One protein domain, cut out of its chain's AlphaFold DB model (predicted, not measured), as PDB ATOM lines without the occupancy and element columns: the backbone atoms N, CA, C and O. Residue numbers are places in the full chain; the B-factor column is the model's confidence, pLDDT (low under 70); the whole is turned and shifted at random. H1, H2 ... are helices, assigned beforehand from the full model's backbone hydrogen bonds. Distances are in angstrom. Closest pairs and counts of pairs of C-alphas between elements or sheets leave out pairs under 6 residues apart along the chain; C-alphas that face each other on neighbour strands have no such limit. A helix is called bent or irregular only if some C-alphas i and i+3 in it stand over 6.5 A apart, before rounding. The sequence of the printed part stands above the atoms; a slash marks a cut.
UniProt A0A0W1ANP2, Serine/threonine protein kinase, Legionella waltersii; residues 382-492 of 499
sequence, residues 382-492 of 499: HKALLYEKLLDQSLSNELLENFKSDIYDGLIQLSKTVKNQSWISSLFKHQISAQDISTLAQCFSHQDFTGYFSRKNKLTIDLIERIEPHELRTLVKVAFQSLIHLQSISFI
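AT A GLANCE: This is residues 382 to 492 of the 499 residues of the protein "Serine/threonine protein kinase" of Legionella waltersii (UniProt A0A0W1ANP2). The long helix H6, with H1 side by side with it, crosses a helical hairpin of H2 and H3; H4 and the irregular H5 fill in beside H3 and H6, and residues 422 to 428 stick out as a loop at one end. The printed part has 111 residues with six named helices, H1 to H6 in order, and no named strand: all helix. It is compact, with a radius of gyration of the C-alphas of 14.3 A, yet elongated, spanning 47 by 28 by 21 A.

IN THESE COORDINATES: Find C-alpha 382 at (42.918, -4.154, 37.287); there H1 begins, residues 382 to 392. H2, residues 398 to 417, runs 29.5 A, and H3, residues 434 to 445, 16.5 A. H4 is residues 449 to 452. H5, residues 455 to 464, is irregular: C-alphas 456 and 459 are 7.8 A apart. H6, residues 472 to 492, runs 30.8 A to C-alpha 492 at (23.005, -0.772, 58.738); it is neither bent nor irregular, but only just: C-alphas 472 and 475 are 6.1 A apart.

HOW THE PARTS SIT: Start at the hub, H6, which touches four helices; the closest C-alphas follow. With residues 474 to 482 alone it touches H1 (Glu 388 and Val 478, 6.0 A) at a shallow tilt of 14 degrees, the same way. With residues 472 to 479 alone it touches H2, at Leu 475 and Ile 407, 6.4 A, a steep tilt of 49 degrees. H2 and H3 form a hairpin, at a shallow tilt of 10 degrees, opposite ways. H4 touches H6 at Phe 449 and Leu 483, 5.2 A. Every O i to N i+4 pair is within hydrogen-bond range in H1, H2, H3 and H6; in H5, 4 of 6 are, and H4 is too short for one.

THE WHOLE: The C-alphas of Asn 397 and Ile 424, the two farthest apart, are 47.4 A apart. The printed part has no cut, and the link H2 to H3 is long. Residue 396, residues 420 to 428 and 468 to 472 have pLDDT under 70.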
ATOM      1  N   HIS A 382      42.214  -4.683  36.111       93.12
ATOM      2  CA  HIS A 382      42.918  -4.154  37.287       93.12
ATOM      3  C   HIS A 382      42.208  -2.968  37.921       93.12
ATOM      4  O   HIS A 382      42.118  -2.924  39.145       93.12
ATOM      5  N   LYS A 383      41.655  -2.054  37.116       94.62
ATOM      6  CA  LYS A 383      40.836  -0.943  37.626       94.62
ATOM      7  C   LYS A 383      39.642  -1.450  38.436       94.62
ATOM      8  O   LYS A 383      39.383  -0.943  39.521       94.62
ATOM      9  N   ALA A 384      38.964  -2.494  37.957       94.12
ATOM     10  CA  ALA A 384      37.847  -3.107  38.673       94.12
ATOM     11  C   ALA A 384      38.277  -3.744  40.008       94.12
ATOM     12  O   ALA A 384      37.627  -3.527  41.026       94.12
ATOM     13  N   LEU A 385      39.394  -4.479  40.031       93.88
ATOM     14  CA  LEU A 385      39.925  -5.060  41.273       93.88
ATOM     15  C   LEU A 385      40.370  -3.986  42.278       93.88
ATOM     16  O   LEU A 385      40.171  -4.137  43.481       93.88
ATOM     17  N   LEU A 386      40.959  -2.890  41.793       94.69
ATOM     18  CA  LEU A 386      41.323  -1.749  42.628       94.69
ATOM     19  C   LEU A 386      40.081  -1.058  43.205       94.69
ATOM     20  O   LEU A 386      40.067  -0.749  44.392       94.69
ATOM     21  N   TYR A 387      39.035  -0.869  42.399       94.88
ATOM     22  CA  TYR A 387      37.754  -0.326  42.850       94.88
ATOM     23  C   TYR A 387      37.120  -1.188  43.954       94.88
ATOM     24  O   TYR A 387      36.773  -0.649  44.999       94.88
ATOM     25  N   GLU A 388      37.047  -2.517  43.772       92.56
ATOM     26  CA  GLU A 388      36.566  -3.458  44.805       92.56
ATOM     27  C   GLU A 388      37.338  -3.262  46.118       92.56
ATOM     28  O   GLU A 388      36.745  -3.069  47.178       92.56
ATOM     29  N   LYS A 389      38.671  -3.205  46.037       93.00
ATOM     30  CA  LYS A 389      39.517  -3.055  47.222       93.00
ATOM     31  C   LYS A 389      39.400  -1.682  47.899       93.00
ATOM     32  O   LYS A 389      39.529  -1.597  49.120       93.00
ATOM     33  N   LEU A 390      39.200  -0.606  47.137       92.44
ATOM     34  CA  LEU A 390      39.004   0.743  47.681       92.44
ATOM     35  C   LEU A 390      37.656   0.877  48.397       92.44
ATOM     36  O   LEU A 390      37.604   1.484  49.469       92.44
ATOM     37  N   LEU A 391      36.596   0.273  47.842       90.06
ATOM     38  CA  LEU A 391      35.281   0.208  48.484       90.06
ATOM     39  C   LEU A 391      35.360  -0.469  49.855       90.06
ATOM     40  O   LEU A 391      34.881   0.090  50.840       90.06
ATOM     41  N   ASP A 392      36.042  -1.614  49.943       87.25
ATOM     42  CA  ASP A 392      36.201  -2.356  51.201       87.25
ATOM     43  C   ASP A 392      36.901  -1.541  52.302       87.25
ATOM     44  O   ASP A 392      36.694  -1.786  53.490       87.25
ATOM     45  N   GLN A 393      37.724  -0.557  51.928       87.12
ATOM     46  CA  GLN A 393      38.434   0.312  52.870       87.12
ATOM     47  C   GLN A 393      37.718   1.632  53.160       87.12
ATOM     48  O   GLN A 393      38.248   2.447  53.915       87.12
ATOM     49  N   SER A 394      36.528   1.858  52.588       81.44
ATOM     50  CA  SER A 394      35.767   3.107  52.751       81.44
ATOM     51  C   SER A 394      36.580   4.363  52.396       81.44
ATOM     52  O   SER A 394      36.374   5.439  52.960       81.44
ATOM     53  N   LEU A 395      37.533   4.237  51.466       78.06
ATOM     54  CA  LEU A 395      38.359   5.351  51.012       78.06
ATOM     55  C   LEU A 395      37.593   6.133  49.945       78.06
ATOM     56  O   LEU A 395      37.600   5.761  48.777       78.06
ATOM     57  N   SER A 396      36.924   7.215  50.342       63.41
ATOM     58  CA  SER A 396      36.294   8.134  49.391       63.41
ATOM     59  C   SER A 396      37.359   9.008  48.727       63.41
ATOM     60  O   SER A 396      38.035   9.790  49.396       63.41
ATOM     61  N   ASN A 397      37.527   8.864  47.414       73.56
ATOM     62  CA  ASN A 397      38.345   9.758  46.600       73.56
ATOM     63  C   ASN A 397      37.812   9.840  45.160       73.56
ATOM     64  O   ASN A 397      37.012   9.013  44.722       73.56
ATOM     65  N   GLU A 398      38.287  10.839  44.417       84.75
ATOM     66  CA  GLU A 398      37.964  11.074  43.003       84.75
ATOM     67  C   GLU A 398      38.218   9.836  42.115       84.75
ATOM     68  O   GLU A 398      37.523   9.608  41.123       84.75
ATOM     69  N   LEU A 399      39.163   8.970  42.504       84.75
ATOM     70  CA  LEU A 399      39.472   7.736  41.777       84.75
ATOM     71  C   LEU A 399      38.308   6.743  41.748       84.75
ATOM     72  O   LEU A 399      38.131   6.081  40.727       84.75
ATOM     73  N   LEU A 400      37.512   6.632  42.817       89.69
ATOM     74  CA  LEU A 400      36.365   5.718  42.837       89.69
ATOM     75  C   LEU A 400      35.330   6.079  41.767       89.69
ATOM     76  O   LEU A 400      34.856   5.186  41.065       89.69
ATOM     77  N   GLU A 401      35.017   7.365  41.594       89.38
ATOM     78  CA  GLU A 401      34.070   7.811  40.563       89.38
ATOM     79  C   GLU A 401      34.639   7.616  39.152       89.38
ATOM     80  O   GLU A 401      33.935   7.138  38.258       89.38
ATOM     81  N   ASN A 402      35.938   7.870  38.959       90.62
ATOM     82  CA  ASN A 402      36.611   7.592  37.687       90.62
ATOM     83  C   ASN A 402      36.555   6.095  37.333       90.62
ATOM     84  O   ASN A 402      36.181   5.729  36.216       90.62
ATOM     85  N   PHE A 403      36.840   5.207  38.292       93.44
ATOM     86  CA  PHE A 403      36.739   3.762  38.073       93.44
ATOM     87  C   PHE A 403      35.312   3.297  37.840       93.44
ATOM     88  O   PHE A 403      35.090   2.417  37.013       93.44
ATOM     89  N   LYS A 404      34.336   3.887  38.527       93.69
ATOM     90  CA  LYS A 404      32.923   3.598  38.296       93.69
ATOM     91  C   LYS A 404      32.528   3.922  36.852       93.69
ATOM     92  O   LYS A 404      31.867   3.100  36.218       93.69
ATOM     93  N   SER A 405      32.989   5.050  36.305       93.81
ATOM     94  CA  SER A 405      32.795   5.381  34.886       93.81
ATOM     95  C   SER A 405      33.480   4.369  33.959       93.81
ATOM     96  O   SER A 405      32.837   3.837  33.057       93.81
ATOM     97  N   ASP A 406      34.750   4.032  34.215       94.06
ATOM     98  CA  ASP A 406      35.499   3.052  33.413       94.06
ATOM     99  C   ASP A 406      34.823   1.665  33.404       94.06
ATOM    100  O   ASP A 406      34.698   1.023  32.357       94.06
ATOM    101  N   ILE A 407      34.379   1.186  34.572       94.88
ATOM    102  CA  ILE A 407      33.695  -0.105  34.731       94.88
ATOM    103  C   ILE A 407      32.344  -0.076  34.015       94.88
ATOM    104  O   ILE A 407      32.001  -1.046  33.337       94.88
ATOM    105  N   TYR A 408      31.594   1.024  34.125       95.25
ATOM    106  CA  TYR A 408      30.343   1.212  33.396       95.25
ATOM    107  C   TYR A 408      30.555   1.109  31.882       95.25
ATOM    108  O   TYR A 408      29.922   0.272  31.233       95.25
ATOM    109  N   ASP A 409      31.482   1.889  31.324       94.50
ATOM    110  CA  ASP A 409      31.785   1.875  29.891       94.50
ATOM    111  C   ASP A 409      32.251   0.490  29.435       94.50
ATOM    112  O   ASP A 409      31.827  -0.013  28.388       94.50
ATOM    113  N   GLY A 410      33.056  -0.165  30.271       92.25
ATOM    114  CA  GLY A 410      33.453  -1.555  30.133       92.25
ATOM    115  C   GLY A 410      32.272  -2.507  29.982       92.25
ATOM    116  O   GLY A 410      32.197  -3.250  29.004       92.25
ATOM    117  N   LEU A 411      31.320  -2.464  30.916       92.62
ATOM    118  CA  LEU A 411      30.103  -3.278  30.878       92.62
ATOM    119  C   LEU A 411      29.240  -2.961  29.645       92.62
ATOM    120  O   LEU A 411      28.682  -3.873  29.034       92.62
ATOM    121  N   ILE A 412      29.158  -1.697  29.222       94.31
ATOM    122  CA  ILE A 412      28.422  -1.315  28.010       94.31
ATOM    123  C   ILE A 412      29.092  -1.879  26.754       94.31
ATOM    124  O   ILE A 412      28.406  -2.445  25.903       94.31
ATOM    125  N   GLN A 413      30.414  -1.776  26.614       91.00
ATOM    126  CA  GLN A 413      31.129  -2.389  25.488       91.00
ATOM    127  C   GLN A 413      30.952  -3.907  25.475       91.00
ATOM    128  O   GLN A 413      30.663  -4.496  24.436       91.00
ATOM    129  N   LEU A 414      31.045  -4.520  26.649       86.69
ATOM    130  CA  LEU A 414      30.860  -5.944  26.860       86.69
ATOM    131  C   LEU A 414      29.459  -6.417  26.458       86.69
ATOM    132  O   LEU A 414      29.316  -7.431  25.782       86.69
ATOM    133  N   SER A 415      28.421  -5.643  26.780       89.81
ATOM    134  CA  SER A 415      27.049  -5.946  26.360       89.81
ATOM    135  C   SER A 415      26.908  -6.033  24.834       89.81
ATOM    136  O   SER A 415      26.145  -6.856  24.337       89.81
ATOM    137  N   LYS A 416      27.693  -5.250  24.078       89.81
ATOM    138  CA  LYS A 416      27.673  -5.242  22.605       89.81
ATOM    139  C   LYS A 416      28.380  -6.452  21.991       89.81
ATOM    140  O   LYS A 416      28.111  -6.775  20.837       89.81
ATOM    141  N   THR A 417      29.293  -7.101  22.719       85.25
ATOM    142  CA  THR A 417      30.042  -8.267  22.222       85.25
ATOM    143  C   THR A 417      29.360  -9.593  22.547       85.25
ATOM    144  O   THR A 417      29.633 -10.599  21.884       85.25
ATOM    145  N   VAL A 418      28.440  -9.610  23.517       82.75
ATOM    146  CA  VAL A 418      27.607 -10.781  23.807       82.75
ATOM    147  C   VAL A 418      26.731 -11.089  22.595       82.75
ATOM    148  O   VAL A 418      25.841 -10.325  22.225       82.75
ATOM    149  N   LYS A 419      26.993 -12.232  21.951       78.00
ATOM    150  CA  LYS A 419      26.207 -12.689  20.801       78.00
ATOM    151  C   LYS A 419      24.767 -12.954  21.230       78.00
ATOM    152  O   LYS A 419      24.527 -13.667  22.204       78.00
ATOM    153  N   ASN A 420      23.814 -12.446  20.450       67.50
ATOM    154  CA  ASN A 420      22.411 -12.809  20.606       67.50
ATOM    155  C   ASN A 420      22.256 -14.328  20.456       67.50
ATOM    156  O   ASN A 420      22.780 -14.928  19.513       67.50
ATOM    157  N   GLN A 421      21.560 -14.945  21.409       63.16
ATOM    158  CA  GLN A 421      21.333 -16.387  21.421       63.16
ATOM    159  C   GLN A 421      20.579 -16.824  20.162       63.16
ATOM    160  O   GLN A 421      19.646 -16.154  19.714       63.16
ATOM    161  N   SER A 422      20.949 -17.985  19.615       63.50
ATOM    162  CA  SER A 422      20.073 -18.657  18.657       63.50
ATOM    163  C   SER A 422      18.883 -19.246  19.420       63.50
ATOM    164  O   SER A 422      19.043 -19.744  20.538       63.50
ATOM    165  N   TRP A 423      17.698 -19.239  18.811       65.44
ATOM    166  CA  TRP A 423      16.472 -19.798  19.400       65.44
ATOM    167  C   TRP A 423      16.629 -21.255  19.893       65.44
ATOM    168  O   TRP A 423      15.996 -21.674  20.861       65.44
ATOM    169  N   ILE A 424      17.538 -22.029  19.295       67.06
ATOM    170  CA  ILE A 424      17.802 -23.418  19.698       67.06
ATOM    171  C   ILE A 424      18.601 -23.475  21.016       67.06
ATOM    172  O   ILE A 424      18.370 -24.350  21.846       67.06
ATOM    173  N   SER A 425      19.506 -22.518  21.251       59.44
ATOM    174  CA  SER A 425      20.308 -22.448  22.484       59.44
ATOM    175  C   SER A 425      19.507 -21.999  23.714       59.44
ATOM    176  O   SER A 425      19.785 -22.464  24.821       59.44
ATOM    177  N   SER A 426      18.451 -21.198  23.523       60.34
ATOM    178  CA  SER A 426      17.587 -20.724  24.615       60.34
ATOM    179  C   SER A 426      16.758 -21.823  25.294       60.34
ATOM    180  O   SER A 426      16.217 -21.589  26.370       60.34
ATOM    181  N   LEU A 427      16.665 -23.018  24.698       64.69
ATOM    182  CA  LEU A 427      15.879 -24.137  25.235       64.69
ATOM    183  C   LEU A 427      16.618 -24.973  26.292       64.69
ATOM    184  O   LEU A 427      15.965 -25.692  27.041       64.69
ATOM    185  N   PHE A 428      17.954 -24.897  26.372       63.53
ATOM    186  CA  PHE A 428      18.738 -25.844  27.184       63.53
ATOM    187  C   PHE A 428      19.668 -25.202  28.223       63.53
ATOM    188  O   PHE A 428      20.024 -25.872  29.191       63.53
ATOM    189  N   LYS A 429      20.032 -23.918  28.085       70.00
ATOM    190  CA  LYS A 429      20.713 -23.126  29.127       70.00
ATOM    191  C   LYS A 429      20.360 -21.649  28.959       70.00
ATOM    192  O   LYS A 429      20.666 -21.069  27.923       70.00
ATOM    193  N   HIS A 430      19.781 -21.020  29.981       70.50
ATOM    194  CA  HIS A 430      19.759 -19.561  30.030       70.50
ATOM    195  C   HIS A 430      21.203 -19.065  30.168       70.50
ATOM    196  O   HIS A 430      21.897 -19.418  31.119       70.50
ATOM    197  N   GLN A 431      21.673 -18.313  29.177       77.69
ATOM    198  CA  GLN A 431      22.914 -17.549  29.257       77.69
ATOM    199  C   GLN A 431      22.573 -16.072  29.439       77.69
ATOM    200  O   GLN A 431      21.472 -15.634  29.104       77.69
ATOM    201  N   ILE A 432      23.535 -15.312  29.940       84.19
ATOM    202  CA  ILE A 432      23.413 -13.867  30.106       84.19
ATOM    203  C   ILE A 432      23.242 -13.194  28.752       84.19
ATOM    204  O   ILE A 432      23.988 -13.468  27.811       84.19
ATOM    205  N   SER A 433      22.252 -12.314  28.666       87.12
ATOM    206  CA  SER A 433      21.979 -11.501  27.490       87.12
ATOM    207  C   SER A 433      22.708 -10.154  27.544       87.12
ATOM    208  O   SER A 433      23.124  -9.681  28.602       87.12
ATOM    209  N   ALA A 434      22.811  -9.483  26.396       88.56
ATOM    210  CA  ALA A 434      23.272  -8.095  26.331       88.56
ATOM    211  C   ALA A 434      22.436  -7.165  27.237       88.56
ATOM    212  O   ALA A 434      22.976  -6.269  27.886       88.56
ATOM    213  N   GLN A 435      21.123  -7.414  27.328       90.50
ATOM    214  CA  GLN A 435      20.208  -6.639  28.165       90.50
ATOM    215  C   GLN A 435      20.492  -6.820  29.660       90.50
ATOM    216  O   GLN A 435      20.409  -5.851  30.414       90.50
ATOM    217  N   ASP A 436      20.856  -8.030  30.086       89.88
ATOM    218  CA  ASP A 436      21.228  -8.313  31.476       89.88
ATOM    219  C   ASP A 436      22.457  -7.495  31.893       89.88
ATOM    220  O   ASP A 436      22.431  -6.801  32.909       89.88
ATOM    221  N   ILE A 437      23.503  -7.493  31.057       90.31
ATOM    222  CA  ILE A 437      24.724  -6.710  31.304       90.31
ATOM    223  C   ILE A 437      24.426  -5.208  31.275       90.31
ATOM    224  O   ILE A 437      24.891  -4.476  32.144       90.31
ATOM    225  N   SER A 438      23.623  -4.738  30.316       92.50
ATOM    226  CA  SER A 438      23.238  -3.323  30.241       92.50
ATOM    227  C   SER A 438      22.431  -2.877  31.461       92.50
ATOM    228  O   SER A 438      22.595  -1.748  31.917       92.50
ATOM    229  N   THR A 439      21.566  -3.744  31.995       93.31
ATOM    230  CA  THR A 439      20.778  -3.458  33.203       93.31
ATOM    231  C   THR A 439      21.691  -3.372  34.424       93.31
ATOM    232  O   THR A 439      21.601  -2.405  35.176       93.31
ATOM    233  N   LEU A 440      22.631  -4.315  34.578       93.25
ATOM    234  CA  LEU A 440      23.663  -4.245  35.618       93.25
ATOM    235  C   LEU A 440      24.470  -2.946  35.517       93.25
ATOM    236  O   LEU A 440      24.639  -2.265  36.523       93.25
ATOM    237  N   ALA A 441      24.929  -2.580  34.317       94.62
ATOM    238  CA  ALA A 441      25.694  -1.357  34.095       94.62
ATOM    239  C   ALA A 441      24.907  -0.110  34.529       94.62
ATOM    240  O   ALA A 441      25.428   0.735  35.257       94.62
ATOM    241  N   GLN A 442      23.637  -0.008  34.126       95.44
ATOM    242  CA  GLN A 442      22.769   1.111  34.499       95.44
ATOM    243  C   GLN A 442      22.560   1.192  36.012       95.44
ATOM    244  O   GLN A 442      22.765   2.264  36.582       95.44
ATOM    245  N   CYS A 443      22.209   0.083  36.668       95.00
ATOM    246  CA  CYS A 443      22.022   0.068  38.117       95.00
ATOM    247  C   CYS A 443      23.321   0.388  38.867       95.00
ATOM    248  O   CYS A 443      23.297   1.166  39.814       95.00
ATOM    249  N   PHE A 444      24.459  -0.146  38.419       94.69
ATOM    250  CA  PHE A 444      25.777   0.148  38.985       94.69
ATOM    251  C   PHE A 444      26.132   1.641  38.890       94.69
ATOM    252  O   PHE A 444      26.506   2.254  39.889       94.69
ATOM    253  N   SER A 445      25.950   2.256  37.717       94.44
ATOM    254  CA  SER A 445      26.225   3.683  37.499       94.44
ATOM    255  C   SER A 445      25.357   4.590  38.384       94.44
ATOM    256  O   SER A 445      25.862   5.531  38.999       94.44
ATOM    257  N   HIS A 446      24.071   4.260  38.536       94.56
ATOM    258  CA  HIS A 446      23.133   5.033  39.358       94.56
ATOM    259  C   HIS A 446      23.124   4.624  40.837       94.56
ATOM    260  O   HIS A 446      22.349   5.187  41.603       94.56
ATOM    261  N   GLN A 447      23.951   3.650  41.242       91.94
ATOM    262  CA  GLN A 447      23.930   3.056  42.588       91.94
ATOM    263  C   GLN A 447      22.535   2.531  42.998       91.94
ATOM    264  O   GLN A 447      22.199   2.450  44.178       91.94
ATOM    265  N   ASP A 448      21.719   2.128  42.019       94.56
ATOM    266  CA  ASP A 448      20.347   1.658  42.218       94.56
ATOM    267  C   ASP A 448      20.314   0.167  42.584       94.56
ATOM    268  O   ASP A 448      19.934  -0.704  41.791       94.56
ATOM    269  N   PHE A 449      20.730  -0.144  43.815       93.44
ATOM    270  CA  PHE A 449      20.656  -1.509  44.339       93.44
ATOM    271  C   PHE A 449      19.199  -1.981  44.488       93.44
ATOM    272  O   PHE A 449      18.915  -3.163  44.301       93.44
ATOM    273  N   THR A 450      18.250  -1.078  44.760       92.44
ATOM    274  CA  THR A 450      16.831  -1.430  44.920       92.44
ATOM    275  C   THR A 450      16.189  -1.913  43.622       92.44
ATOM    276  O   THR A 450      15.506  -2.941  43.613       92.44
ATOM    277  N   GLY A 451      16.443  -1.219  42.513       90.69
ATOM    278  CA  GLY A 451      16.006  -1.622  41.186       90.69
ATOM    279  C   GLY A 451      16.698  -2.902  40.745       90.69
ATOM    280  O   GLY A 451      16.031  -3.809  40.232       90.69
ATOM    281  N   TYR A 452      18.001  -3.029  41.024       91.12
ATOM    282  CA  TYR A 452      18.764  -4.219  40.665       91.12
ATOM    283  C   TYR A 452      18.277  -5.478  41.391       91.12
ATOM    284  O   TYR A 452      17.964  -6.456  40.720       91.12
ATOM    285  N   PHE A 453      18.110  -5.450  42.719       91.69
ATOM    286  CA  PHE A 453      17.643  -6.594  43.525       91.69
ATOM    287  C   PHE A 453      16.113  -6.776  43.541       91.69
ATOM    288  O   PHE A 453      15.563  -7.515  44.363       91.69
ATOM    289  N   SER A 454      15.394  -6.131  42.621       91.44
ATOM    290  CA  SER A 454      13.948  -6.298  42.482       91.44
ATOM    291  C   SER A 454      13.573  -7.700  41.980       91.44
ATOM    292  O   SER A 454      14.335  -8.383  41.293       91.44
ATOM    293  N   ARG A 455      12.327  -8.131  42.245       88.62
ATOM    294  CA  ARG A 455      11.805  -9.428  41.758       88.62
ATOM    295  C   ARG A 455      11.929  -9.599  40.239       88.62
ATOM    296  O   ARG A 455      12.033 -10.729  39.774       88.62
ATOM    297  N   LYS A 456      11.926  -8.493  39.484       87.75
ATOM    298  CA  LYS A 456      12.041  -8.474  38.020       87.75
ATOM    299  C   LYS A 456      13.386  -9.023  37.528       87.75
ATOM    300  O   LYS A 456      13.418  -9.645  36.473       87.75
ATOM    301  N   ASN A 457      14.454  -8.857  38.307       87.31
ATOM    302  CA  ASN A 457      15.821  -9.203  37.907       87.31
ATOM    303  C   ASN A 457      16.342 -10.491  38.564       87.31
ATOM    304  O   ASN A 457      17.508 -10.836  38.394       87.31
ATOM    305  N   LYS A 458      15.505 -11.226  39.311       86.81
ATOM    306  CA  LYS A 458      15.940 -12.410  40.075       86.81
ATOM    307  C   LYS A 458      16.651 -13.457  39.206       86.81
ATOM    308  O   LYS A 458      17.699 -13.959  39.589       86.81
ATOM    309  N   LEU A 459      16.109 -13.742  38.021       83.38
ATOM    310  CA  LEU A 459      16.726 -14.676  37.071       83.38
ATOM    311  C   LEU A 459      18.087 -14.170  36.572       83.38
ATOM    312  O   LEU A 459      19.027 -14.949  36.472       83.38
ATOM    313  N   THR A 460      18.204 -12.871  36.288       82.44
ATOM    314  CA  THR A 460      19.455 -12.232  35.865       82.44
ATOM    315  C   THR A 460      20.534 -12.338  36.945       82.44
ATOM    316  O   THR A 460      21.678 -12.658  36.631       82.44
ATOM    317  N   ILE A 461      20.166 -12.143  38.214       83.44
ATOM    318  CA  ILE A 461      21.069 -12.293  39.366       83.44
ATOM    319  C   ILE A 461      21.580 -13.735  39.467       83.44
ATOM    320  O   ILE A 461      22.790 -13.949  39.455       83.44
ATOM    321  N   ASP A 462      20.673 -14.721  39.455       83.75
ATOM    322  CA  ASP A 462      21.031 -16.146  39.526       83.75
ATOM    323  C   ASP A 462      21.963 -16.567  38.370       83.75
ATOM    324  O   ASP A 462      22.807 -17.452  38.524       83.75
ATOM    325  N   LEU A 463      21.803 -15.958  37.188       82.06
ATOM    326  CA  LEU A 463      22.656 -16.200  36.021       82.06
ATOM    327  C   LEU A 463      24.036 -15.563  36.165       82.06
ATOM    328  O   LEU A 463      25.034 -16.200  35.829       82.06
ATOM    329  N   ILE A 464      24.094 -14.331  36.673       78.75
ATOM    330  CA  ILE A 464      25.339 -13.599  36.920       78.75
ATOM    331  C   ILE A 464      26.217 -14.314  37.951       78.75
ATOM    332  O   ILE A 464      27.428 -14.429  37.753       78.75
ATOM    333  N   GLU A 465      25.618 -14.883  38.994       76.88
ATOM    334  CA  GLU A 465      26.338 -15.665  40.004       76.88
ATOM    335  C   GLU A 465      26.958 -16.961  39.448       76.88
ATOM    336  O   GLU A 465      27.931 -17.472  40.003       76.88
ATOM    337  N   ARG A 466      26.425 -17.485  38.336       77.19
ATOM    338  CA  ARG A 466      26.813 -18.776  37.737       77.19
ATOM    339  C   ARG A 466      27.738 -18.658  36.522       77.19
ATOM    340  O   ARG A 466      28.008 -19.668  35.875       77.19
ATOM    341  N   ILE A 467      28.210 -17.456  36.178       71.12
ATOM    342  CA  ILE A 467      29.104 -17.248  35.027       71.12
ATOM    343  C   ILE A 467      30.432 -17.996  35.225       71.12
ATOM    344  O   ILE A 467      31.186 -17.719  36.161       71.12
ATOM    345  N   GLU A 468      30.740 -18.901  34.294       58.62
ATOM    346  CA  GLU A 468      32.042 -19.573  34.172       58.62
ATOM    347  C   GLU A 468      33.182 -18.571  33.865       58.62
ATOM    348  O   GLU A 468      32.942 -17.505  33.292       58.62
ATOM    349  N   PRO A 469      34.444 -18.874  34.219       50.66
ATOM    350  CA  PRO A 469      35.539 -17.909  34.172       50.66
ATOM    351  C   PRO A 469      35.863 -17.440  32.740       50.66
ATOM    352  O   PRO A 469      36.412 -18.181  31.932       50.66
ATOM    353  N   HIS A 470      35.576 -16.172  32.449       59.12
ATOM    354  CA  HIS A 470      36.111 -15.402  31.320       59.12
ATOM    355  C   HIS A 470      36.309 -13.951  31.789       59.12
ATOM    356  O   HIS A 470      35.786 -13.571  32.835       59.12
ATOM    357  N   GLU A 471      37.011 -13.117  31.022       54.41
ATOM    358  CA  GLU A 471      37.236 -11.675  31.267       54.41
ATOM    359  C   GLU A 471      35.965 -10.887  31.656       54.41
ATOM    360  O   GLU A 471      36.027  -9.934  32.430       54.41
ATOM    361  N   LEU A 472      34.798 -11.353  31.199       65.44
ATOM    362  CA  LEU A 472      33.457 -10.907  31.592       65.44
ATOM    363  C   LEU A 472      33.227 -10.912  33.119       65.44
ATOM    364  O   LEU A 472      32.528 -10.045  33.640       65.44
ATOM    365  N   ARG A 473      33.806 -11.879  33.845       77.56
ATOM    366  CA  ARG A 473      33.528 -12.122  35.266       77.56
ATOM    367  C   ARG A 473      34.014 -10.988  36.145       77.56
ATOM    368  O   ARG A 473      33.290 -10.627  37.058       77.56
ATOM    369  N   THR A 474      35.203 -10.428  35.920       88.00
ATOM    370  CA  THR A 474      35.754  -9.448  36.871       88.00
ATOM    371  C   THR A 474      34.894  -8.190  36.929       88.00
ATOM    372  O   THR A 474      34.499  -7.793  38.017       88.00
ATOM    373  N   LEU A 475      34.522  -7.615  35.781       89.81
ATOM    374  CA  LEU A 475      33.702  -6.398  35.751       89.81
ATOM    375  C   LEU A 475      32.305  -6.635  36.318       89.81
ATOM    376  O   LEU A 475      31.836  -5.868  37.155       89.81
ATOM    377  N   VAL A 476      31.662  -7.724  35.892       88.00
ATOM    378  CA  VAL A 476      30.324  -8.094  36.360       88.00
ATOM    379  C   VAL A 476      30.332  -8.370  37.866       88.00
ATOM    380  O   VAL A 476      29.474  -7.863  38.583       88.00
ATOM    381  N   LYS A 477      31.317  -9.130  38.358       89.50
ATOM    382  CA  LYS A 477      31.472  -9.472  39.776       89.50
ATOM    383  C   LYS A 477      31.690  -8.217  40.618       89.50
ATOM    384  O   LYS A 477      30.987  -8.047  41.605       89.50
ATOM    385  N   VAL A 478      32.587  -7.324  40.200       92.19
ATOM    386  CA  VAL A 478      32.875  -6.078  40.926       92.19
ATOM    387  C   VAL A 478      31.652  -5.163  40.966       92.19
ATOM    388  O   VAL A 478      31.290  -4.677  42.035       92.19
ATOM    389  N   ALA A 479      30.960  -4.973  39.839       92.38
ATOM    390  CA  ALA A 479      29.742  -4.166  39.802       92.38
ATOM    391  C   ALA A 479      28.630  -4.758  40.686       92.38
ATOM    392  O   ALA A 479      27.981  -4.039  41.444       92.38
ATOM    393  N   PHE A 480      28.448  -6.078  40.640       90.69
ATOM    394  CA  PHE A 480      27.490  -6.792  41.480       90.69
ATOM    395  C   PHE A 480      27.823  -6.675  42.974       90.69
ATOM    396  O   PHE A 480      26.963  -6.301  43.769       90.69
ATOM    397  N   GLN A 481      29.075  -6.931  43.361       90.44
ATOM    398  CA  GLN A 481      29.541  -6.804  44.745       90.44
ATOM    399  C   GLN A 481      29.416  -5.368  45.260       90.44
ATOM    400  O   GLN A 481      29.033  -5.171  46.408       90.44
ATOM    401  N   SER A 482      29.656  -4.371  44.406       92.12
ATOM    402  CA  SER A 482      29.436  -2.964  44.747       92.12
ATOM    403  C   SER A 482      27.976  -2.686  45.105       92.12
ATOM    404  O   SER A 482      27.717  -1.965  46.064       92.12
ATOM    405  N   LEU A 483      27.017  -3.261  44.373       92.00
ATOM    406  CA  LEU A 483      25.593  -3.112  44.683       92.00
ATOM    407  C   LEU A 483      25.206  -3.846  45.977       92.00
ATOM    408  O   LEU A 483      24.410  -3.316  46.750       92.00
ATOM    409  N   ILE A 484      25.793  -5.020  46.248       90.69
ATOM    410  CA  ILE A 484      25.626  -5.724  47.535       90.69
ATOM    411  C   ILE A 484      26.150  -4.866  48.692       90.69
ATOM    412  O   ILE A 484      25.488  -4.740  49.718       90.69
ATOM    413  N   HIS A 485      27.332  -4.272  48.532       90.00
ATOM    414  CA  HIS A 485      27.952  -3.430  49.549       90.00
ATOM    415  C   HIS A 485      27.098  -2.189  49.864       90.00
ATOM    416  O   HIS A 485      26.875  -1.858  51.023       90.00
ATOM    417  N   LEU A 486      26.534  -1.538  48.846       87.75
ATOM    418  CA  LEU A 486      25.612  -0.415  49.050       87.75
ATOM    419  C   LEU A 486      24.321  -0.843  49.764       87.75
ATOM    420  O   LEU A 486      23.836  -0.137  50.648       87.75
ATOM    421  N   GLN A 487      23.790  -2.023  49.428       91.81
ATOM    422  CA  GLN A 487      22.632  -2.589  50.118       91.81
ATOM    423  C   GLN A 487      22.924  -2.853  51.604       91.81
ATOM    424  O   GLN A 487      22.063  -2.592  52.447       91.81
ATOM    425  N   SER A 488      24.118  -3.356  51.944       90.12
ATOM    426  CA  SER A 488      24.485  -3.633  53.337       90.12
ATOM    427  C   SER A 488      24.682  -2.355  54.154       90.12
ATOM    428  O   SER A 488      24.198  -2.300  55.284       90.12
ATOM    429  N   ILE A 489      25.295  -1.310  53.580       88.31
ATOM    430  CA  ILE A 489      25.399   0.015  54.216       88.31
ATOM    431  C   ILE A 489      24.004   0.576  54.508       88.31
ATOM    432  O   ILE A 489      23.715   0.919  55.653       88.31
ATOM    433  N   SER A 490      23.110   0.588  53.513       88.94
ATOM    434  CA  SER A 490      21.742   1.095  53.683       88.94
ATOM    435  C   SER A 490      20.975   0.338  54.776       88.94
ATOM    436  O   SER A 490      20.267   0.948  55.579       88.94
ATOM    437  N   PHE A 491      21.153  -0.985  54.870       89.25
ATOM    438  CA  PHE A 491      20.544  -1.786  55.932       89.25
ATOM    439  C   PHE A 491      21.071  -1.403  57.324       89.25
ATOM    440  O   PHE A 491      20.277  -1.279  58.257       89.25
ATOM    441  N   ILE A 492      22.385  -1.191  57.470       88.50
ATOM    442  CA  ILE A 492      23.005  -0.772  58.738       88.50
ATOM    443  C   ILE A 492      22.497   0.613  59.156       88.50
ATOM    444  O   ILE A 492      22.096   0.791  60.308       88.50
TER     445      ILE A 492